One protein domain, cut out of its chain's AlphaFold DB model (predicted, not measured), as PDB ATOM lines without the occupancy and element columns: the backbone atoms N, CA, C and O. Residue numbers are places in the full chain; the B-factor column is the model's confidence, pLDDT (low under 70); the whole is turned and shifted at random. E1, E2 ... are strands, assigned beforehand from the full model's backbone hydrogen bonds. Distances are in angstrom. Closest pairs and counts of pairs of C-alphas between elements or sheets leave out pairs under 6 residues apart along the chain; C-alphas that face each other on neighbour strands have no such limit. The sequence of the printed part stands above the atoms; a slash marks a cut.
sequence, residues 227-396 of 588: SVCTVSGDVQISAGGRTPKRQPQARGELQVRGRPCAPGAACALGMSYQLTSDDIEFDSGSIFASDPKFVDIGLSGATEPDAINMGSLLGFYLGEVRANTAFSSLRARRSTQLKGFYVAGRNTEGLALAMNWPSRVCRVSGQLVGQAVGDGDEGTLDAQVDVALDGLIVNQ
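This is residues 227 to 396 of the 588 residues of an uncharacterized protein of Aggregicoccus sp. 17bor-14 (UniProt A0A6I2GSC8). The model is a long, narrow barrel of antiparallel strands that wrap round its long axis. Eight of them, E1, E2, E3, E5, E6, E9, E10 and E12, make a closed ring; E5, E6 and E9 form wall toward one end, and E4, E7 and E8, added on from E3, form wall toward the other, where the join is looser, E8 meeting E11 only at a point. The printed part has 170 residues, with no named helix and twelve named strands, E1 to E12 in order along the chain, which hold 104 of the residues; the class is all strand. The whole is compact, with a radius of gyration of the C-alphas of 16.9 A, and has the outline of a rod, 55 by 26 by 23 A.

In the ring, E1, residues 227 to 239, and E12, residues 383 to 395, are antiparallel neighbours at 164 degrees, with N 236 and O 386 2.8 A apart. On the other side of E1 is E2, residues 249 to 257, antiparallel at 133 degrees, with N 229 and O 254 at 2.8 A; E1 and E2 form a hairpin. E2 forms a hairpin with E3, residues 266 to 277, where N 255 and O 272 are 2.8 A apart. E3 has staggered pairing: on its other side, E5, residues 308 to 313, is beside residues 266 to 269, with N 269 and O 308 at 2.9 A, and E4, residues 293 to 303, is beside residues 270 to 277, with N 275 and O 299 at 2.7 A. E1, E2, E3 and E4 are a meander, each strand the antiparallel neighbour of the one before. Round the ring, E5 forms a hairpin with E6, residues 316 to 321, with N 313 and O 316 at 2.8 A. E6 is antiparallel to E9, residues 351 to 356, with N 317 and O 355 at 2.8 A. E9 forms a hairpin with E10, residues 361 to 369, at 172 degrees, with N 352 and O 365 at 2.8 A. E10 and E12 complete the ring, antiparallel at 161 degrees, with N 368 and O 385 at 2.8 A. Outside the ring, E4 is antiparallel to E7, residues 326 to 334, with N 300 and O 329 at 2.8 A, and E7 forms a hairpin with E8, residues 340 to 346, with N 328 and O 345 at 2.8 A. E8 and E11, residues 371 to 373, meet only at a point, where the C-alphas of Gly 345 and Ala 372 are 4.4 A apart. E10 runs on into E11 at 56 degrees. E5 and E7 are apart.

E1 begins at C-alpha 227, (96.853, 119.536, 85.815), bends by 68 degrees at residue 230 and measures 32.6 A. E12 bends by 69 degrees at residue 392, measures 33.1 A and ends at C-alpha 395, (98.956, 117.592, 90.645). E3 measures 32.5 A, E4 29.5 A, E7 26.1 A and E2 25.0 A. E5 begins at C-alpha 308, (92.774, 121.190, 72.513).

The two C-alphas farthest apart are those of Ala 262 and Ser 290, 55.2 A, while those of Ser 227 and Gln 396, the first and last printed, are 4.6 A apart. The printed part has no cut. The link from E3 to E4 is long, 15 residues, and its residues 280 to 281 pair antiparallel with residues 293 to 294 of E4. The mean pLDDT of the printed part is 74.6; 61 residues are under 70, among them 298 to 307, 337 to 345 and 371 to 382.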
ATOM      1  N   SER A 227      96.265 120.858  85.581       86.12
ATOM      2  CA  SER A 227      96.853 119.536  85.815       86.12
ATOM      3  C   SER A 227      98.334 119.574  85.454       86.12
ATOM      4  O   SER A 227      98.673 119.951  84.333       86.12
ATOM      5  N   VAL A 228      99.208 119.171  86.375       83.06
ATOM      6  CA  VAL A 228     100.666 119.194  86.182       83.06
ATOM      7  C   VAL A 228     101.168 117.786  85.879       83.06
ATOM      8  O   VAL A 228     100.898 116.850  86.629       83.06
ATOM      9  N   CYS A 229     101.908 117.643  84.785       85.38
ATOM     10  CA  CYS A 229     102.381 116.389  84.212       85.38
ATOM     11  C   CYS A 229     103.906 116.376  84.125       85.38
ATOM     12  O   CYS A 229     104.474 117.100  83.310       85.38
ATOM     13  N   THR A 230     104.575 115.518  84.896       83.94
ATOM     14  CA  THR A 230     106.007 115.259  84.696       83.94
ATOM     15  C   THR A 230     106.172 114.208  83.607       83.94
ATOM     16  O   THR A 230     105.697 113.080  83.745       83.94
ATOM     17  N   VAL A 231     106.804 114.586  82.497       88.81
ATOM     18  CA  VAL A 231     106.912 113.760  81.286       88.81
ATOM     19  C   VAL A 231     108.359 113.472  80.918       88.81
ATOM     20  O   VAL A 231     109.253 114.295  81.141       88.81
ATOM     21  N   SER A 232     108.589 112.318  80.303       92.50
ATOM     22  CA  SER A 232     109.836 111.979  79.628       92.50
ATOM     23  C   SER A 232     109.598 111.013  78.469       92.50
ATOM     24  O   SER A 232     108.604 110.291  78.424       92.50
ATOM     25  N   GLY A 233     110.504 111.006  77.498       94.12
ATOM     26  CA  GLY A 233     110.415 110.086  76.372       94.12
ATOM     27  C   GLY A 233     111.292 110.486  75.202       94.12
ATOM     28  O   GLY A 233     112.191 111.320  75.329       94.12
ATOM     29  N   ASP A 234     111.025 109.865  74.061       93.94
ATOM     30  CA  ASP A 234     111.842 110.009  72.865       93.94
ATOM     31  C   ASP A 234     111.423 111.246  72.056       93.94
ATOM     32  O   ASP A 234     110.242 111.601  71.983       93.94
ATOM     33  N   VAL A 235     112.401 111.889  71.416       92.50
ATOM     34  CA  VAL A 235     112.180 112.997  70.481       92.50
ATOM     35  C   VAL A 235     112.832 112.653  69.151       92.50
ATOM     36  O   VAL A 235     114.015 112.322  69.107       92.50
ATOM     37  N   GLN A 236     112.084 112.741  68.055       90.75
ATOM     38  CA  GLN A 236     112.626 112.605  66.708       90.75
ATOM     39  C   GLN A 236     112.845 113.988  66.111       90.75
ATOM     40  O   GLN A 236     111.918 114.779  65.970       90.75
ATOM     41  N   ILE A 237     114.096 114.273  65.767       85.62
ATOM     42  CA  ILE A 237     114.503 115.546  65.182       85.62
ATOM     43  C   ILE A 237     114.962 115.300  63.752       85.62
ATOM     44  O   ILE A 237     115.755 114.384  63.491       85.62
ATOM     45  N   SER A 238     114.495 116.144  62.836       80.12
ATOM     46  CA  SER A 238     115.088 116.297  61.512       80.12
ATOM     47  C   SER A 238     115.357 117.773  61.212       80.12
ATOM     48  O   SER A 238     114.605 118.646  61.633       80.12
ATOM     49  N   ALA A 239     116.461 118.063  60.529       75.62
ATOM     50  CA  ALA A 239     116.855 119.410  60.122       75.62
ATOM     51  C   ALA A 239     117.482 119.353  58.725       75.62
ATOM     52  O   ALA A 239     118.441 118.607  58.502       75.62
ATOM     53  N   GLY A 240     116.918 120.082  57.759       70.44
ATOM     54  CA  GLY A 240     117.361 120.053  56.359       70.44
ATOM     55  C   GLY A 240     117.367 118.639  55.756       70.44
ATOM     56  O   GLY A 240     118.297 118.275  55.035       70.44
ATOM     57  N   GLY A 241     116.391 117.801  56.130       71.75
ATOM     58  CA  GLY A 241     116.296 116.398  55.706       71.75
ATOM     59  C   GLY A 241     117.326 115.444  56.334       71.75
ATOM     60  O   GLY A 241     117.476 114.317  55.862       71.75
ATOM     61  N   ARG A 242     118.055 115.867  57.378       76.06
ATOM     62  CA  ARG A 242     119.032 115.042  58.114       76.06
ATOM     63  C   ARG A 242     118.587 114.804  59.551       76.06
ATOM     64  O   ARG A 242     117.992 115.682  60.163       76.06
ATOM     65  N   THR A 243     118.947 113.655  60.114       82.88
ATOM     66  CA  THR A 243     118.698 113.309  61.523       82.88
ATOM     67  C   THR A 243     119.999 113.303  62.337       82.88
ATOM     68  O   THR A 243     121.073 113.096  61.763       82.88
ATOM     69  N   PRO A 244     119.935 113.472  63.668       85.50
ATOM     70  CA  PRO A 244     121.065 113.219  64.561       85.50
ATOM     71  C   PRO A 244     121.602 111.779  64.478       85.50
ATOM     72  O   PRO A 244     120.871 110.849  64.128       85.50
ATOM     73  N   LYS A 245     122.854 111.571  64.909       87.62
ATOM     74  CA  LYS A 245     123.482 110.243  65.106       87.62
ATOM     75  C   LYS A 245     122.716 109.364  66.096       87.62
ATOM     76  O   LYS A 245     122.744 108.138  66.013       87.62
ATOM     77  N   ARG A 246     122.078 110.006  67.075       88.81
ATOM     78  CA  ARG A 246     121.193 109.415  68.075       88.81
ATOM     79  C   ARG A 246     120.076 110.415  68.332       88.81
ATOM     80  O   ARG A 246     120.369 111.566  68.643       88.81
ATOM     81  N   GLN A 247     118.833 109.967  68.211       88.94
ATOM     82  CA  GLN A 247     117.684 110.764  68.621       88.94
ATOM     83  C   GLN A 247     117.717 110.960  70.149       88.94
ATOM     84  O   GLN A 247     117.968 109.978  70.860       88.94
ATOM     85  N   PRO A 248     117.569 112.195  70.658       91.38
ATOM     86  CA  PRO A 248     117.687 112.472  72.084       91.38
ATOM     87  C   PRO A 248     116.428 112.038  72.840       91.38
ATOM     88  O   PRO A 248     115.356 111.860  72.258       91.38
ATOM     89  N   GLN A 249     116.550 111.928  74.162       92.38
ATOM     90  CA  GLN A 249     115.386 111.898  75.040       92.38
ATOM     91  C   GLN A 249     115.130 113.298  75.596       92.38
ATOM     92  O   GLN A 249     116.068 114.054  75.869       92.38
ATOM     93  N   ALA A 250     113.857 113.634  75.779       87.50
ATOM     94  CA  ALA A 250     113.439 114.839  76.476       87.50
ATOM     95  C   ALA A 250     112.719 114.503  77.781       87.50
ATOM     96  O   ALA A 250     112.160 113.419  77.958       87.50
ATOM     97  N   ARG A 251     112.754 115.455  78.709       85.38
ATOM     98  CA  ARG A 251     112.122 115.383  80.030       85.38
ATOM     99  C   ARG A 251     111.717 116.771  80.502       85.38
ATOM    100  O   ARG A 251     112.427 117.742  80.229       85.38
ATOM    101  N   GLY A 252     110.628 116.867  81.248       77.50
ATOM    102  CA  GLY A 252     110.181 118.137  81.804       77.50
ATOM    103  C   GLY A 252     108.747 118.096  82.304       77.50
ATOM    104  O   GLY A 252     108.267 117.059  82.757       77.50
ATOM    105  N   GLU A 253     108.081 119.239  82.219       78.06
ATOM    106  CA  GLU A 253     106.737 119.457  82.739       78.06
ATOM    107  C   GLU A 253     105.791 119.920  81.628       78.06
ATOM    108  O   GLU A 253     106.145 120.782  80.821       78.06
ATOM    109  N   LEU A 254     104.580 119.364  81.609       77.81
ATOM    110  CA  LEU A 254     103.423 119.915  80.906       77.81
ATOM    111  C   LEU A 254     102.413 120.397  81.953       77.81
ATOM    112  O   LEU A 254     102.160 119.705  82.937       77.81
ATOM    113  N   GLN A 255     101.779 121.534  81.714       78.38
ATOM    114  CA  GLN A 255     100.646 122.033  82.484       78.38
ATOM    115  C   GLN A 255      99.441 122.109  81.552       78.38
ATOM    116  O   GLN A 255      99.459 122.864  80.580       78.38
ATOM    117  N   VAL A 256      98.400 121.328  81.830       81.00
ATOM    118  CA  VAL A 256      97.155 121.325  81.050       81.00
ATOM    119  C   VAL A 256      96.109 122.134  81.805       81.00
ATOM    120  O   VAL A 256      95.784 121.809  82.948       81.00
ATOM    121  N   ARG A 257      95.607 123.199  81.177       78.56
ATOM    122  CA  ARG A 257      94.637 124.140  81.745       78.56
ATOM    123  C   ARG A 257      93.219 123.804  81.296       78.56
ATOM    124  O   ARG A 257      92.985 123.564  80.113       78.56
ATOM    125  N   GLY A 258      92.284 123.853  82.240       75.06
ATOM    126  CA  GLY A 258      90.867 123.546  82.066       75.06
ATOM    127  C   GLY A 258      90.435 122.278  82.814       75.06
ATOM    128  O   GLY A 258      91.235 121.591  83.450       75.06
ATOM    129  N   ARG A 259      89.130 121.985  82.783       69.94
ATOM    130  CA  ARG A 259      88.524 120.896  83.569       69.94
ATOM    131  C   ARG A 259      88.545 119.552  82.827       69.94
ATOM    132  O   ARG A 259      88.322 119.533  81.617       69.94
ATOM    133  N   PRO A 260      88.674 118.414  83.537       65.00
ATOM    134  CA  PRO A 260      88.280 117.114  82.999       65.00
ATOM    135  C   PRO A 260      86.806 117.137  82.573       65.00
ATOM    136  O   PRO A 260      85.951 117.675  83.280       65.00
ATOM    137  N   CYS A 261      86.490 116.535  81.430       65.38
ATOM    138  CA  CYS A 261      85.128 116.551  80.903       65.38
ATOM    139  C   CYS A 261      84.200 115.605  81.654       65.38
ATOM    140  O   CYS A 261      84.596 114.516  82.066       65.38
ATOM    141  N   ALA A 262      82.912 115.952  81.706       65.25
ATOM    142  CA  ALA A 262      81.890 114.936  81.918       65.25
ATOM    143  C   ALA A 262      82.003 113.858  80.812       65.25
ATOM    144  O   ALA A 262      82.259 114.207  79.655       65.25
ATOM    145  N   PRO A 263      81.804 112.561  81.116       58.28
ATOM    146  CA  PRO A 263      81.879 111.506  80.110       58.28
ATOM    147  C   PRO A 263      80.960 111.778  78.909       58.28
ATOM    148  O   PRO A 263      79.760 111.993  79.066       58.28
ATOM    149  N   GLY A 264      81.533 111.760  77.705       56.75
ATOM    150  CA  GLY A 264      80.849 112.058  76.444       56.75
ATOM    151  C   GLY A 264      80.790 113.541  76.054       56.75
ATOM    152  O   GLY A 264      80.328 113.837  74.953       56.75
ATOM    153  N   ALA A 265      81.266 114.463  76.895       62.66
ATOM    154  CA  ALA A 265      81.454 115.866  76.528       62.66
ATOM    155  C   ALA A 265      82.846 116.109  75.916       62.66
ATOM    156  O   ALA A 265      83.782 115.341  76.151       62.66
ATOM    157  N   ALA A 266      82.966 117.199  75.154       63.16
ATOM    158  CA  ALA A 266      84.241 117.749  74.715       63.16
ATOM    159  C   ALA A 266      84.568 118.994  75.546       63.16
ATOM    160  O   ALA A 266      83.700 119.850  75.729       63.16
ATOM    161  N   CYS A 267      85.805 119.094  76.029       66.69
ATOM    162  CA  CYS A 267      86.319 120.301  76.672       66.69
ATOM    163  C   CYS A 267      87.386 120.905  75.791       66.69
ATOM    164  O   CYS A 267      88.262 120.186  75.304       66.69
ATOM    165  N   ALA A 268      87.317 122.221  75.668       69.00
ATOM    166  CA  ALA A 268      88.414 123.006  75.177       69.00
ATOM    167  C   ALA A 268      89.412 123.226  76.326       69.00
ATOM    168  O   ALA A 268      89.014 123.525  77.454       69.00
ATOM    169  N   LEU A 269      90.687 122.953  76.059       76.31
ATOM    170  CA  LEU A 269      91.785 123.008  77.021       76.31
ATOM    171  C   LEU A 269      92.988 123.708  76.383       76.31
ATOM    172  O   LEU A 269      93.158 123.683  75.159       76.31
ATOM    173  N   GLY A 270      93.845 124.278  77.226       74.00
ATOM    174  CA  GLY A 270      95.171 124.766  76.842       74.00
ATOM    175  C   GLY A 270      96.278 123.879  77.415       74.00
ATOM    176  O   GLY A 270      96.070 123.181  78.408       74.00
ATOM    177  N   MET A 271      97.472 123.918  76.830       75.62
ATOM    178  CA  MET A 271      98.663 123.251  77.367       75.62
ATOM    179  C   MET A 271      99.873 124.179  77.288       75.62
ATOM    180  O   MET A 271     100.169 124.708  76.225       75.62
ATOM    181  N   SER A 272     100.618 124.316  78.381       72.31
ATOM    182  CA  SER A 272     101.966 124.899  78.389       72.31
ATOM    183  C   SER A 272     103.002 123.861  78.799       72.31
ATOM    184  O   SER A 272     102.670 122.885  79.466       72.31
ATOM    185  N   TYR A 273     104.252 124.031  78.381       72.31
ATOM    186  CA  TYR A 273     105.295 123.027  78.576       72.31
ATOM    187  C   TYR A 273     106.683 123.641  78.754       72.31
ATOM    188  O   TYR A 273     107.019 124.655  78.142       72.31
ATOM    189  N   GLN A 274     107.502 122.997  79.589       73.06
ATOM    190  CA  GLN A 274     108.931 123.266  79.747       73.06
ATOM    191  C   GLN A 274     109.685 121.938  79.731       73.06
ATOM    192  O   GLN A 274     109.571 121.132  80.651       73.06
ATOM    193  N   LEU A 275     110.455 121.716  78.674       75.94
ATOM    194  CA  LEU A 275     111.205 120.503  78.390       75.94
ATOM    195  C   LEU A 275     112.708 120.799  78.340       75.94
ATOM    196  O   LEU A 275     113.152 121.888  77.978       75.94
ATOM    197  N   THR A 276     113.500 119.789  78.663       75.81
ATOM    198  CA  THR A 276     114.949 119.742  78.444       75.81
ATOM    199  C   THR A 276     115.273 118.494  77.641       75.81
ATOM    200  O   THR A 276     114.618 117.467  77.823       75.81
ATOM    201  N   SER A 277     116.259 118.581  76.754       84.50
ATOM    202  CA  SER A 277     116.708 117.473  75.905       84.50
ATOM    203  C   SER A 277     118.130 117.070  76.267       84.50
ATOM    204  O   SER A 277     118.932 117.894  76.715       84.50
ATOM    205  N   ASP A 278     118.456 115.805  76.033       87.00
ATOM    206  CA  ASP A 278     119.844 115.357  75.961       87.00
ATOM    207  C   ASP A 278     120.587 116.033  74.793       87.00
ATOM    208  O   ASP A 278     119.969 116.529  73.844       87.00
ATOM    209  N   ASP A 279     121.922 116.031  74.868       88.06
ATOM    210  CA  ASP A 279     122.813 116.536  73.819       88.06
ATOM    211  C   ASP A 279     122.518 115.889  72.453       88.06
ATOM    212  O   ASP A 279     122.398 114.667  72.333       88.06
ATOM    213  N   ILE A 280     122.520 116.704  71.398       86.00
ATOM    214  CA  ILE A 280     122.307 116.266  70.011       86.00
ATOM    215  C   ILE A 280     123.633 116.333  69.260       86.00
ATOM    216  O   ILE A 280     124.348 117.325  69.353       86.00
ATOM    217  N   GLU A 281     123.952 115.324  68.449       86.44
ATOM    218  CA  GLU A 281     125.117 115.359  67.561       86.44
ATOM    219  C   GLU A 281     124.754 114.867  66.155       86.44
ATOM    220  O   GLU A 281     124.212 113.773  65.996       86.44
ATOM    221  N   PHE A 282     125.074 115.661  65.133       80.56
ATOM    222  CA  PHE A 282     124.956 115.281  63.720       80.56
ATOM    223  C   PHE A 282     126.293 114.749  63.169       80.56
ATOM    224  O   PHE A 282     127.349 114.884  63.789       80.56
ATOM    225  N   ASP A 283     126.278 114.135  61.985       76.25
ATOM    226  CA  ASP A 283     127.516 113.742  61.302       76.25
ATOM    227  C   ASP A 283     128.357 114.958  60.888       76.25
ATOM    228  O   ASP A 283     127.837 115.976  60.426       76.25
ATOM    229  N   SER A 284     129.679 114.860  61.043       58.69
ATOM    230  CA  SER A 284     130.611 115.900  60.608       58.69
ATOM    231  C   SER A 284     130.625 116.005  59.079       58.69
ATOM    232  O   SER A 284     130.603 114.998  58.374       58.69
ATOM    233  N   GLY A 285     130.620 117.231  58.547       55.81
ATOM    234  CA  GLY A 285     130.408 117.455  57.110       55.81
ATOM    235  C   GLY A 285     128.946 117.298  56.660       55.81
ATOM    236  O   GLY A 285     128.659 117.290  55.462       55.81
ATOM    237  N   SER A 286     128.004 117.202  57.605       54.31
ATOM    238  CA  SER A 286     126.636 117.660  57.360       54.31
ATOM    239  C   SER A 286     126.583 119.191  57.235       54.31
ATOM    240  O   SER A 286     127.620 119.843  57.149       54.31
ATOM    241  N   ILE A 287     125.381 119.770  57.212       54.47
ATOM    242  CA  ILE A 287     125.117 121.218  57.072       54.47
ATOM    243  C   ILE A 287     125.855 122.123  58.085       54.47
ATOM    244  O   ILE A 287     125.848 123.335  57.933       54.47
ATOM    245  N   PHE A 288     126.528 121.560  59.091       55.84
ATOM    246  CA  PHE A 288     127.356 122.285  60.051       55.84
ATOM    247  C   PHE A 288     128.847 122.002  59.816       55.84
ATOM    248  O   PHE A 288     129.346 120.914  60.110       55.84
ATOM    249  N   ALA A 289     129.572 123.001  59.305       52.81
ATOM    250  CA  ALA A 289     130.939 122.833  58.803       52.81
ATOM    251  C   ALA A 289     132.042 122.657  59.875       52.81
ATOM    252  O   ALA A 289     133.169 122.316  59.516       52.81
ATOM    253  N   SER A 290     131.764 122.895  61.166       56.25
ATOM    254  CA  SER A 290     132.805 122.948  62.217       56.25
ATOM    255  C   SER A 290     132.443 122.328  63.574       56.25
ATOM    256  O   SER A 290     133.303 121.689  64.176       56.25
ATOM    257  N   ASP A 291     131.202 122.458  64.055       62.59
ATOM    258  CA  ASP A 291     130.730 121.816  65.294       62.59
ATOM    259  C   ASP A 291     129.292 121.295  65.117       62.59
ATOM    260  O   ASP A 291     128.353 122.102  65.096       62.59
ATOM    261  N   PRO A 292     129.099 119.971  64.956       73.50
ATOM    262  CA  PRO A 292     127.788 119.363  64.774       73.50
ATOM    263  C   PRO A 292     127.111 118.977  66.100       73.50
ATOM    264  O   PRO A 292     126.059 118.332  66.053       73.50
ATOM    265  N   LYS A 293     127.704 119.305  67.263       83.12
ATOM    266  CA  LYS A 293     127.162 118.957  68.579       83.12
ATOM    267  C   LYS A 293     126.483 120.154  69.251       83.12
ATOM    268  O   LYS A 293     127.080 121.213  69.440       83.12
ATOM    269  N   PHE A 294     125.248 119.934  69.684       80.31
ATOM    270  CA  PHE A 294     124.392 120.873  70.396       80.31
ATOM    271  C   PHE A 294     124.159 120.397  71.832       80.31
ATOM    272  O   PHE A 294     123.967 119.204  72.072       80.31
ATOM    273  N   VAL A 295     124.209 121.331  72.781       77.75
ATOM    274  CA  VAL A 295     124.167 121.082  74.230       77.75
ATOM    275  C   VAL A 295     123.347 122.170  74.941       77.75
ATOM    276  O   VAL A 295     123.008 123.189  74.330       77.75
ATOM    277  N   ASP A 296     123.053 121.967  76.229       67.19
ATOM    278  CA  ASP A 296     122.217 122.844  77.072       67.19
ATOM    279  C   ASP A 296     120.851 123.152  76.429       67.19
ATOM    280  O   ASP A 296     120.419 124.306  76.336       67.19
ATOM    281  N   ILE A 297     120.203 122.094  75.934       71.38
ATOM    282  CA  ILE A 297     118.997 122.177  75.114       71.38
ATOM    283  C   ILE A 297     117.751 122.247  76.000       71.38
ATOM    284  O   ILE A 297     117.433 121.307  76.735       71.38
ATOM    285  N   GLY A 298     117.024 123.354  75.892       67.44
ATOM    286  CA  GLY A 298     115.725 123.569  76.523       67.44
ATOM    287  C   GLY A 298     114.682 123.972  75.489       67.44
ATOM    288  O   GLY A 298     115.004 124.645  74.514       67.44
ATOM    289  N   LEU A 299     113.435 123.573  75.698       69.75
ATOM    290  CA  LEU A 299     112.301 123.948  74.859       69.75
ATOM    291  C   LEU A 299     111.129 124.323  75.766       69.75
ATOM    292  O   LEU A 299     110.807 123.593  76.697       69.75
ATOM    293  N   SER A 300     110.486 125.452  75.510       67.94
ATOM    294  CA  SER A 300     109.307 125.897  76.254       67.94
ATOM    295  C   SER A 300     108.263 126.474  75.318       67.94
ATOM    296  O   SER A 300     108.617 127.099  74.321       67.94
ATOM    297  N   GLY A 301     106.990 126.304  75.646       60.22
ATOM    298  CA  GLY A 301     105.918 126.754  74.775       60.22
ATOM    299  C   GLY A 301     104.534 126.629  75.388       60.22
ATOM    300  O   GLY A 301     104.374 126.168  76.521       60.22
ATOM    301  N   ALA A 302     103.540 127.051  74.618       65.75
ATOM    302  CA  ALA A 302     102.134 127.017  74.984       65.75
ATOM    303  C   ALA A 302     101.255 126.767  73.757       65.75
ATOM    304  O   ALA A 302     101.708 126.858  72.615       65.75
ATOM    305  N   THR A 303      99.996 126.419  73.994       62.41
ATOM    306  CA  THR A 303      98.951 126.409  72.975       62.41
ATOM    307  C   THR A 303      98.082 127.649  73.097       62.41
ATOM    308  O   THR A 303      97.946 128.205  74.184       62.41
ATOM    309  N   GLU A 304      97.395 128.006  72.017       60.16
ATOM    310  CA  GLU A 304      96.237 128.900  72.088       60.16
ATOM    311  C   GLU A 304      95.239 128.454  73.179       60.16
ATOM    312  O   GLU A 304      95.123 127.249  73.464       60.16
ATOM    313  N   PRO A 305      94.508 129.404  73.796       55.69
ATOM    314  CA  PRO A 305      93.334 129.087  74.593       55.69
ATOM    315  C   PRO A 305      92.410 128.179  73.789       55.69
ATOM    316  O   PRO A 305      92.244 128.352  72.579       55.69
ATOM    317  N   ASP A 306      91.822 127.184  74.450       64.94
ATOM    318  CA  ASP A 306      90.847 126.291  73.825       64.94
ATOM    319  C   ASP A 306      91.372 125.532  72.576       64.94
ATOM    320  O   ASP A 306      90.603 124.985  71.775       64.94
ATOM    321  N   ALA A 307      92.698 125.462  72.393       63.41
ATOM    322  CA  ALA A 307      93.370 124.769  71.292       63.41
ATOM    323  C   ALA A 307      93.021 123.279  71.213       63.41
ATOM    324  O   ALA A 307      92.918 122.725  70.114       63.41
ATOM    325  N   ILE A 308      92.837 122.641  72.367       74.88
ATOM    326  CA  ILE A 308      92.774 121.190  72.513       74.88
ATOM    327  C   ILE A 308      91.337 120.779  72.801       74.88
ATOM    328  O   ILE A 308      90.801 121.132  73.846       74.88
ATOM    329  N   ASN A 309      90.723 119.992  71.917       75.19
ATOM    330  CA  ASN A 309      89.422 119.379  72.194       75.19
ATOM    331  C   ASN A 309      89.623 117.934  72.655       75.19
ATOM    332  O   ASN A 309      89.975 117.077  71.843       75.19
ATOM    333  N   MET A 310      89.397 117.657  73.943       77.94
ATOM    334  CA  MET A 310      89.475 116.298  74.498       77.94
ATOM    335  C   MET A 310      88.094 115.668  74.674       77.94
ATOM    336  O   MET A 310      87.200 116.286  75.246       77.94
ATOM    337  N   GLY A 311      87.945 114.416  74.235       74.50
ATOM    338  CA  GLY A 311      86.767 113.575  74.462       74.50
ATOM    339  C   GLY A 311      87.109 112.312  75.258       74.50
ATOM    340  O   GLY A 311      88.226 111.797  75.193       74.50
ATOM    341  N   SER A 312      86.148 111.789  76.022       73.44
ATOM    342  CA  SER A 312      86.349 110.580  76.834       73.44
ATOM    343  C   SER A 312      86.104 109.285  76.040       73.44
ATOM    344  O   SER A 312      85.005 109.086  75.517       73.44
ATOM    345  N   LEU A 313      87.056 108.352  76.056       68.56
ATOM    346  CA  LEU A 313      86.923 107.000  75.508       68.56
ATOM    347  C   LEU A 313      87.500 105.968  76.490       68.56
ATOM    348  O   LEU A 313      88.685 105.989  76.805       68.56
ATOM    349  N   LEU A 314      86.660 105.040  76.965       67.06
ATOM    350  CA  LEU A 314      87.056 103.907  77.826       67.06
ATOM    351  C   LEU A 314      87.884 104.292  79.079       67.06
ATOM    352  O   LEU A 314      88.737 103.531  79.526       67.06
ATOM    353  N   GLY A 315      87.621 105.467  79.661       65.94
ATOM    354  CA  GLY A 315      88.315 105.971  80.856       65.94
ATOM    355  C   GLY A 315      89.581 106.790  80.578       65.94
ATOM    356  O   GLY A 315      90.130 107.370  81.509       65.94
ATOM    357  N   PHE A 316      90.009 106.893  79.318       70.75
ATOM    358  CA  PHE A 316      90.988 107.882  78.871       70.75
ATOM    359  C   PHE A 316      90.278 109.105  78.299       70.75
ATOM    360  O   PHE A 316      89.212 108.990  77.696       70.75
ATOM    361  N   TYR A 317      90.894 110.270  78.450       78.88
ATOM    362  CA  TYR A 317      90.559 111.471  77.700       78.88
ATOM    363  C   TYR A 317      91.602 111.614  76.602       78.88
ATOM    364  O   TYR A 317      92.801 111.599  76.879       78.88
ATOM    365  N   LEU A 318      91.138 111.665  75.360       81.62
ATOM    366  CA  LEU A 318      91.968 111.746  74.167       81.62
ATOM    367  C   LEU A 318      91.548 112.986  73.390       81.62
ATOM    368  O   LEU A 318      90.352 113.216  73.194       81.62
ATOM    369  N   GLY A 319      92.514 113.763  72.924       83.19
ATOM    370  CA  GLY A 319      92.247 114.892  72.048       83.19
ATOM    371  C   GLY A 319      93.436 115.272  71.195       83.19
ATOM    372  O   GLY A 319      94.525 114.707  71.303       83.19
ATOM    373  N   GLU A 320      93.190 116.252  70.342       86.50
ATOM    374  CA  GLU A 320      94.165 116.784  69.405       86.50
ATOM    375  C   GLU A 320      94.442 118.251  69.743       86.50
ATOM    376  O   GLU A 320      93.517 119.063  69.836       86.50
ATOM    377  N   VAL A 321      95.718 118.586  69.923       83.38
ATOM    378  CA  VAL A 321      96.215 119.959  69.865       83.38
ATOM    379  C   VAL A 321      96.188 120.367  68.397       83.38
ATOM    380  O   VAL A 321      96.940 119.814  67.594       83.38
ATOM    381  N   ARG A 322      95.308 121.302  68.033       80.94
ATOM    382  CA  ARG A 322      95.087 121.697  66.633       80.94
ATOM    383  C   ARG A 322      96.379 122.177  65.954       80.94
ATOM    384  O   ARG A 322      97.199 122.864  66.569       80.94
ATOM    385  N   ALA A 323      96.529 121.868  64.667       81.50
ATOM    386  CA  ALA A 323      97.602 122.400  63.824       81.50
ATOM    387  C   ALA A 323      97.721 123.934  63.940       81.50
ATOM    388  O   ALA A 323      96.712 124.639  63.967       81.50
ATOM    389  N   ASN A 324      98.953 124.439  63.971       70.75
ATOM    390  CA  ASN A 324      99.340 125.843  64.133       70.75
ATOM    391  C   ASN A 324      98.964 126.506  65.466       70.75
ATOM    392  O   ASN A 324      99.249 127.689  65.613       70.75
ATOM    393  N   THR A 325      98.382 125.796  66.440       66.00
ATOM    394  CA  THR A 325      97.977 126.397  67.729       66.00
ATOM    395  C   THR A 325      99.011 126.255  68.842       66.00
ATOM    396  O   THR A 325      98.955 127.019  69.800       66.00
ATOM    397  N   ALA A 326      99.950 125.311  68.741       67.88
ATOM    398  CA  ALA A 326     101.059 125.152  69.674       67.88
ATOM    399  C   ALA A 326     102.273 125.942  69.180       67.88
ATOM    400  O   ALA A 326     102.771 125.704  68.078       67.88
ATOM    401  N   PHE A 327     102.777 126.848  70.012       63.12
ATOM    402  CA  PHE A 327     104.023 127.559  69.775       63.12
ATOM    403  C   PHE A 327     105.127 127.098  70.724       63.12
ATOM    404  O   PHE A 327     104.916 127.000  71.931       63.12
ATOM    405  N   SER A 328     106.316 126.877  70.165       67.19
ATOM    406  CA  SER A 328     107.537 126.473  70.854       67.19
ATOM    407  C   SER A 328     108.671 127.474  70.631       67.19
ATOM    408  O   SER A 328     108.953 127.889  69.506       67.19
ATOM    409  N   SER A 329     109.403 127.755  71.705       60.19
ATOM    410  CA  SER A 329     110.730 128.366  71.691       60.19
ATOM    411  C   SER A 329     111.758 127.344  72.175       60.19
ATOM    412  O   SER A 329     111.625 126.784  73.264       60.19
ATOM    413  N   LEU A 330     112.783 127.091  71.366       64.19
ATOM    414  CA  LEU A 330     113.935 126.255  71.690       64.19
ATOM    415  C   LEU A 330     115.159 127.136  71.948       64.19
ATOM    416  O   LEU A 330     115.422 128.091  71.220       64.19
ATOM    417  N   ARG A 331     115.943 126.761  72.955       64.06
ATOM    418  CA  ARG A 331     117.276 127.276  73.273       64.06
ATOM    419  C   ARG A 331     118.275 126.130  73.184       64.06
ATOM    420  O   ARG A 331     118.031 125.065  73.746       64.06
ATOM    421  N   ALA A 332     119.425 126.371  72.572       62.69
ATOM    422  CA  ALA A 332     120.577 125.469  72.631       62.69
ATOM    423  C   ALA A 332     121.883 126.262  72.466       62.69
ATOM    424  O   ALA A 332     121.868 127.458  72.175       62.69
ATOM    425  N   ARG A 333     123.039 125.612  72.619       70.94
ATOM    426  CA  ARG A 333     124.329 126.151  72.152       70.94
ATOM    427  C   ARG A 333     125.151 125.082  71.448       70.94
ATOM    428  O   ARG A 333     124.975 123.892  71.707       70.94
ATOM    429  N   ARG A 334     126.078 125.494  70.580       71.56
ATOM    430  CA  ARG A 334     127.100 124.579  70.049       71.56
ATOM    431  C   ARG A 334     128.077 124.201  71.161       71.56
ATOM    432  O   ARG A 334     128.393 125.029  72.017       71.56
ATOM    433  N   SER A 335     128.564 122.965  71.159       78.81
ATOM    434  CA  SER A 335     129.414 122.427  72.229       78.81
ATOM    435  C   SER A 335     130.699 123.237  72.457       78.81
ATOM    436  O   SER A 335     131.120 123.421  73.601       78.81
ATOM    437  N   THR A 336     131.266 123.784  71.380       73.62
ATOM    438  CA  THR A 336     132.480 124.618  71.352       73.62
ATOM    439  C   THR A 336     132.225 126.115  71.563       73.62
ATOM    440  O   THR A 336     133.180 126.890  71.633       73.62
ATOM    441  N   GLN A 337     130.965 126.548  71.669       61.53
ATOM    442  CA  GLN A 337     130.590 127.956  71.813       61.53
ATOM    443  C   GLN A 337     130.037 128.256  73.212       61.53
ATOM    444  O   GLN A 337     129.362 127.438  73.837       61.53
ATOM    445  N   LEU A 338     130.324 129.469  73.696       54.19
ATOM    446  CA  LEU A 338     129.781 130.005  74.953       54.19
ATOM    447  C   LEU A 338     128.436 130.721  74.756       54.19
ATOM    448  O   LEU A 338     127.656 130.825  75.698       54.19
ATOM    449  N   LYS A 339     128.160 131.214  73.542       48.56
ATOM    450  CA  LYS A 339     126.868 131.808  73.182       48.56
ATOM    451  C   LYS A 339     125.900 130.717  72.729       48.56
ATOM    452  O   LYS A 339     126.288 129.818  71.985       48.56
ATOM    453  N   GLY A 340     124.655 130.812  73.188       53.72
ATOM    454  CA  GLY A 340     123.544 130.023  72.665       53.72
ATOM    455  C   GLY A 340     122.849 130.710  71.495       53.72
ATOM    456  O   GLY A 340     123.126 131.870  71.201       53.72
ATOM    457  N   PHE A 341     121.936 129.979  70.872       52.31
ATOM    458  CA  PHE A 341     121.001 130.451  69.858       52.31
ATOM    459  C   PHE A 341     119.581 130.034  70.251       52.31
ATOM    460  O   PHE A 341     119.387 129.140  71.086       52.31
ATOM    461  N   TYR A 342     118.603 130.693  69.638       55.97
ATOM    462  CA  TYR A 342     117.182 130.459  69.863       55.97
ATOM    463  C   TYR A 342     116.510 130.118  68.540       55.97
ATOM    464  O   TYR A 342     116.947 130.568  67.483       55.97
ATOM    465  N   VAL A 343     115.470 129.295  68.602       59.22
ATOM    466  CA  VAL A 343     114.669 128.906  67.441       59.22
ATOM    467  C   VAL A 343     113.203 128.930  67.843       59.22
ATOM    468  O   VAL A 343     112.820 128.332  68.847       59.22
ATOM    469  N   ALA A 344     112.385 129.621  67.058       60.62
ATOM    470  CA  ALA A 344     110.939 129.684  67.218       60.62
ATOM    471  C   ALA A 344     110.257 128.771  66.188       60.62
ATOM    472  O   ALA A 344     110.717 128.673  65.048       60.62
ATOM    473  N   GLY A 345     109.150 128.131  66.562       61.28
ATOM    474  CA  GLY A 345     108.379 127.302  65.638       61.28
ATOM    475  C   GLY A 345     106.985 126.951  66.152       61.28
ATOM    476  O   GLY A 345     106.705 127.034  67.347       61.28
ATOM    477  N   ARG A 346     106.103 126.559  65.233       71.56
ATOM    478  CA  ARG A 346     104.752 126.057  65.537       71.56
ATOM    479  C   ARG A 346     104.614 124.609  65.094       71.56
ATOM    480  O   ARG A 346     105.338 124.168  64.199       71.56
ATOM    481  N   ASN A 347     103.662 123.882  65.668       78.44
ATOM    482  CA  ASN A 347     103.200 122.628  65.076       78.44
ATOM    483  C   ASN A 347     102.501 122.913  63.737       78.44
ATOM    484  O   ASN A 347     101.654 123.799  63.677       78.44
ATOM    485  N   THR A 348     102.813 122.188  62.663       83.25
ATOM    486  CA  THR A 348     102.065 122.302  61.392       83.25
ATOM    487  C   THR A 348     101.069 121.154  61.213       83.25
ATOM    488  O   THR A 348     100.075 121.312  60.506       83.25
ATOM    489  N   GLU A 349     101.263 120.054  61.942       88.94
ATOM    490  CA  GLU A 349     100.307 118.959  62.135       88.94
ATOM    491  C   GLU A 349      99.711 118.962  63.558       88.94
ATOM    492  O   GLU A 349     100.160 119.693  64.444       88.94
ATOM    493  N   GLY A 350      98.661 118.170  63.793       87.00
ATOM    494  CA  GLY A 350      98.055 118.030  65.120       87.00
ATOM    495  C   GLY A 350      98.887 117.151  66.063       87.00
ATOM    496  O   GLY A 350      99.448 116.143  65.635       87.00
ATOM    497  N   LEU A 351      98.940 117.489  67.357       90.12
ATOM    498  CA  LEU A 351      99.518 116.600  68.379       90.12
ATOM    499  C   LEU A 351      98.424 115.833  69.111       90.12
ATOM    500  O   LEU A 351      97.442 116.424  69.553       90.12
ATOM    501  N   ALA A 352      98.639 114.547  69.362       91.50
ATOM    502  CA  ALA A 352      97.804 113.788  70.281       91.50
ATOM    503  C   ALA A 352      98.161 114.126  71.740       91.50
ATOM    504  O   ALA A 352      99.307 113.946  72.163       91.50
ATOM    505  N   LEU A 353      97.160 114.543  72.518       89.88
ATOM    506  CA  LEU A 353      97.209 114.587  73.979       89.88
ATOM    507  C   LEU A 353      96.320 113.469  74.536       89.88
ATOM    508  O   LEU A 353      95.157 113.329  74.150       89.88
ATOM    509  N   ALA A 354      96.862 112.684  75.463       89.00
ATOM    510  CA  ALA A 354      96.123 111.670  76.202       89.00
ATOM    511  C   ALA A 354      96.287 111.892  77.707       89.00
ATOM    512  O   ALA A 354      97.405 112.040  78.201       89.00
ATOM    513  N   MET A 355      95.179 111.878  78.446       87.06
ATOM    514  CA  MET A 355      95.161 112.043  79.900       87.06
ATOM    515  C   MET A 355      94.246 111.022  80.573       87.06
ATOM    516  O   MET A 355      93.153 110.710  80.100       87.06
ATOM    517  N   ASN A 356      94.682 110.520  81.721       87.12
ATOM    518  CA  ASN A 356      93.910 109.660  82.603       87.12
ATOM    519  C   ASN A 356      94.121 110.134  84.045       87.12
ATOM    520  O   ASN A 356      95.027 109.675  84.739       87.12
ATOM    521  N   TRP A 357      93.283 111.081  84.473       86.75
ATOM    522  CA  TRP A 357      93.262 111.626  85.834       86.75
ATOM    523  C   TRP A 357      93.143 110.536  86.922       86.75
ATOM    524  O   TRP A 357      94.000 110.507  87.809       86.75
ATOM    525  N   PRO A 358      92.202 109.562  86.839       85.81
ATOM    526  CA  PRO A 358      92.111 108.469  87.814       85.81
ATOM    527  C   PRO A 358      93.386 107.630  87.970       85.81
ATOM    528  O   PRO A 358      93.754 107.289  89.092       85.81
ATOM    529  N   SER A 359      94.069 107.289  86.870       86.56
ATOM    530  CA  SER A 359      95.321 106.517  86.917       86.56
ATOM    531  C   SER A 359      96.579 107.386  86.991       86.56
ATOM    532  O   SER A 359      97.678 106.836  86.984       86.56
ATOM    533  N   ARG A 360      96.432 108.716  87.029       90.12
ATOM    534  CA  ARG A 360      97.513 109.714  87.032       90.12
ATOM    535  C   ARG A 360      98.493 109.594  85.859       90.12
ATOM    536  O   ARG A 360      99.675 109.861  86.036       90.12
ATOM    537  N   VAL A 361      98.034 109.195  84.674       90.56
ATOM    538  CA  VAL A 361      98.892 109.057  83.478       90.56
ATOM    539  C   VAL A 361      98.592 110.169  82.481       90.56
ATOM    540  O   VAL A 361      97.430 110.507  82.257       90.56
ATOM    541  N   CYS A 362      99.627 110.695  81.836       90.69
ATOM    542  CA  CYS A 362      99.494 111.569  80.677       90.69
ATOM    543  C   CYS A 362     100.548 111.257  79.614       90.69
ATOM    544  O   CYS A 362     101.611 110.714  79.909       90.69
ATOM    545  N   ARG A 363     100.228 111.586  78.362       92.81
ATOM    546  CA  ARG A 363     101.108 111.428  77.204       92.81
ATOM    547  C   ARG A 363     100.859 112.555  76.214       92.81
ATOM    548  O   ARG A 363      99.704 112.845  75.904       92.81
ATOM    549  N   VAL A 364     101.930 113.121  75.668       93.00
ATOM    550  CA  VAL A 364     101.882 113.975  74.474       93.00
ATOM    551  C   VAL A 364     102.694 113.314  73.366       93.00
ATOM    552  O   VAL A 364     103.805 112.832  73.601       93.00
ATOM    553  N   SER A 365     102.140 113.246  72.156       94.94
ATOM    554  CA  SER A 365     102.877 112.709  71.013       94.94
ATOM    555  C   SER A 365     102.453 113.292  69.673       94.94
ATOM    556  O   SER A 365     101.268 113.527  69.448       94.94
ATOM    557  N   GLY A 366     103.419 113.456  68.775       92.94
ATOM    558  CA  GLY A 366     103.255 114.093  67.469       92.94
ATOM    559  C   GLY A 366     104.183 115.294  67.311       92.94
ATOM    560  O   GLY A 366     105.082 115.515  68.128       92.94
ATOM    561  N   GLN A 367     103.949 116.067  66.262       90.75
ATOM    562  CA  GLN A 367     104.837 117.136  65.831       90.75
ATOM    563  C   GLN A 367     104.695 118.389  66.708       90.75
ATOM    564  O   GLN A 367     103.746 119.154  66.563       90.75
ATOM    565  N   LEU A 368     105.649 118.628  67.609       84.44
ATOM    566  CA  LEU A 368     105.674 119.815  68.475       84.44
ATOM    567  C   LEU A 368     106.215 121.051  67.745       84.44
ATOM    568  O   LEU A 368     105.776 122.167  68.014       84.44
ATOM    569  N   VAL A 369     107.116 120.841  66.784       81.25
ATOM    570  CA  VAL A 369     107.591 121.866  65.844       81.25
ATOM    571  C   VAL A 369     107.577 121.279  64.437       81.25
ATOM    572  O   VAL A 369     108.243 120.279  64.185       81.25
ATOM    573  N   GLY A 370     106.811 121.879  63.526       73.50
ATOM    574  CA  GLY A 370     106.685 121.451  62.128       73.50
ATOM    575  C   GLY A 370     107.480 122.280  61.129       73.50
ATOM    576  O   GLY A 370     107.801 121.797  60.043       73.50
ATOM    577  N   GLN A 371     107.818 123.510  61.508       68.25
ATOM    578  CA  GLN A 371     108.815 124.334  60.842       68.25
ATOM    579  C   GLN A 371     109.401 125.310  61.864       68.25
ATOM    580  O   GLN A 371     108.692 125.803  62.747       68.25
ATOM    581  N   ALA A 372     110.696 125.578  61.745       58.16
ATOM    582  CA  ALA A 372     111.440 126.440  62.646       58.16
ATOM    583  C   ALA A 372     112.455 127.235  61.821       58.16
ATOM    584  O   ALA A 372     113.205 126.637  61.057       58.16
ATOM    585  N   VAL A 373     112.471 128.563  61.939       52.81
ATOM    586  CA  VAL A 373     113.368 129.423  61.147       52.81
ATOM    587  C   VAL A 373     114.552 129.830  62.019       52.81
ATOM    588  O   VAL A 373     114.362 130.333  63.126       52.81
ATOM    589  N   GLY A 374     115.769 129.570  61.541       46.25
ATOM    590  CA  GLY A 374     117.002 130.057  62.162       46.25
ATOM    591  C   GLY A 374     117.426 131.403  61.578       46.25
ATOM    592  O   GLY A 374     117.160 131.671  60.408       46.25
ATOM    593  N   ASP A 375     118.104 132.218  62.383       42.47
ATOM    594  CA  ASP A 375     118.745 133.454  61.926       42.47
ATOM    595  C   ASP A 375     120.139 133.174  61.322       42.47
ATOM    596  O   ASP A 375     120.877 132.307  61.809       42.47
ATOM    597  N   GLY A 376     120.492 133.905  60.261       40.69
ATOM    598  CA  GLY A 376     121.795 133.856  59.594       40.69
ATOM    599  C   GLY A 376     121.764 133.874  58.058       40.69
ATOM    600  O   GLY A 376     120.801 133.457  57.413       40.69
ATOM    601  N   ASP A 377     122.894 134.280  57.466       37.94
ATOM    602  CA  ASP A 377     123.126 134.442  56.015       37.94
ATOM    603  C   ASP A 377     122.991 133.151  55.162       37.94
ATOM    604  O   ASP A 377     123.189 133.183  53.947       37.94
ATOM    605  N   GLU A 378     122.688 131.998  55.772       39.38
ATOM    606  CA  GLU A 378     122.581 130.687  55.105       39.38
ATOM    607  C   GLU A 378     121.132 130.293  54.734       39.38
ATOM    608  O   GLU A 378     120.930 129.309  54.018       39.38
ATOM    609  N   GLY A 379     120.134 131.088  55.142       46.09
ATOM    610  CA  GLY A 379     118.728 130.944  54.742       46.09
ATOM    611  C   GLY A 379     117.890 129.966  55.580       46.09
ATOM    612  O   GLY A 379     118.354 129.359  56.543       46.09
ATOM    613  N   THR A 380     116.612 129.827  55.210       49.94
ATOM    614  CA  THR A 380     115.621 129.032  55.955       49.94
ATOM    615  C   THR A 380     115.979 127.544  55.994       49.94
ATOM    616  O   THR A 380     115.992 126.865  54.967       49.94
ATOM    617  N   LEU A 381     116.207 127.018  57.198       54.72
ATOM    618  CA  LEU A 381     116.431 125.597  57.470       54.72
ATOM    619  C   LEU A 381     115.152 124.945  57.997       54.72
ATOM    620  O   LEU A 381     114.780 125.179  59.139       54.72
ATOM    621  N   ASP A 382     114.521 124.067  57.217       65.06
ATOM    622  CA  ASP A 382     113.372 123.297  57.709       65.06
ATOM    623  C   ASP A 382     113.800 122.336  58.829       65.06
ATOM    624  O   ASP A 382     114.504 121.349  58.585       65.06
ATOM    625  N   ALA A 383     113.371 122.631  60.057       70.44
ATOM    626  CA  ALA A 383     113.543 121.782  61.229       70.44
ATOM    627  C   ALA A 383     112.191 121.282  61.759       70.44
ATOM    628  O   ALA A 383     111.253 122.063  61.932       70.44
ATOM    629  N   GLN A 384     112.123 119.980  62.036       82.88
ATOM    630  CA  GLN A 384     110.962 119.281  62.581       82.88
ATOM    631  C   GLN A 384     111.337 118.555  63.873       82.88
ATOM    632  O   GLN A 384     112.419 117.965  63.973       82.88
ATOM    633  N   VAL A 385     110.437 118.611  64.853       87.25
ATOM    634  CA  VAL A 385     110.575 118.002  66.178       87.25
ATOM    635  C   VAL A 385     109.280 117.269  66.512       87.25
ATOM    636  O   VAL A 385     108.292 117.884  66.921       87.25
ATOM    637  N   ASP A 386     109.302 115.951  66.365       92.31
ATOM    638  CA  ASP A 386     108.248 115.056  66.832       92.31
ATOM    639  C   ASP A 386     108.586 114.545  68.229       92.31
ATOM    640  O   ASP A 386     109.719 114.151  68.508       92.31
ATOM    641  N   VAL A 387     107.600 114.523  69.118       94.62
ATOM    642  CA  VAL A 387     107.768 114.045  70.494       94.62
ATOM    643  C   VAL A 387     106.933 112.793  70.748       94.62
ATOM    644  O   VAL A 387     105.885 112.588  70.134       94.62
ATOM    645  N   ALA A 388     107.381 111.956  71.678       95.75
ATOM    646  CA  ALA A 388     106.600 110.874  72.261       95.75
ATOM    647  C   ALA A 388     106.941 110.782  73.753       95.75
ATOM    648  O   ALA A 388     107.790 109.989  74.159       95.75
ATOM    649  N   LEU A 389     106.308 111.642  74.557       94.69
ATOM    650  CA  LEU A 389     106.595 111.787  75.984       94.69
ATOM    651  C   LEU A 389     105.450 111.187  76.794       94.69
ATOM    652  O   LEU A 389     104.304 111.623  76.667       94.69
ATOM    653  N   ASP A 390     105.774 110.213  77.633       93.31
ATOM    654  CA  ASP A 390     104.873 109.607  78.608       93.31
ATOM    655  C   ASP A 390     105.192 110.162  80.003       93.31
ATOM    656  O   ASP A 390     106.322 110.562  80.292       93.31
ATOM    657  N   GLY A 391     104.206 110.221  80.891       92.56
ATOM    658  CA  GLY A 391     104.396 110.864  82.182       92.56
ATOM    659  C   GLY A 391     103.310 110.613  83.209       92.56
ATOM    660  O   GLY A 391     102.308 109.934  82.956       92.56
ATOM    661  N   LEU A 392     103.537 111.185  84.388       88.19
ATOM    662  CA  LEU A 392     102.634 111.101  85.526       88.19
ATOM    663  C   LEU A 392     102.057 112.471  85.870       88.19
ATOM    664  O   LEU A 392     102.769 113.473  85.923       88.19
ATOM    665  N   ILE A 393     100.758 112.489  86.160       89.25
ATOM    666  CA  ILE A 393     100.074 113.653  86.710       89.25
ATOM    667  C   ILE A 393     100.468 113.761  88.191       89.25
ATOM    668  O   ILE A 393     100.113 112.897  89.000       89.25
ATOM    669  N   VAL A 394     101.231 114.801  88.526       85.38
ATOM    670  CA  VAL A 394     101.754 115.071  89.878       85.38
ATOM    671  C   VAL A 394     100.888 116.045  90.677       85.38
ATOM    672  O   VAL A 394     101.026 116.094  91.894       85.38
ATOM    673  N   ASN A 395      99.997 116.786  90.010       84.69
ATOM    674  CA  ASN A 395      98.956 117.592  90.645       84.69
ATOM    675  C   ASN A 395      97.712 117.648  89.747       84.69
ATOM    676  O   ASN A 395      97.840 117.830  88.531       84.69
ATOM    677  N   GLN A 396      96.525 117.510  90.328       89.88
ATOM    678  CA  GLN A 396      95.222 117.625  89.665       89.88
ATOM    679  C   GLN A 396      94.453 118.832  90.217       89.88
ATOM    680  O   GLN A 396      94.671 119.202  91.362       89.88
TER     681      GLN A 396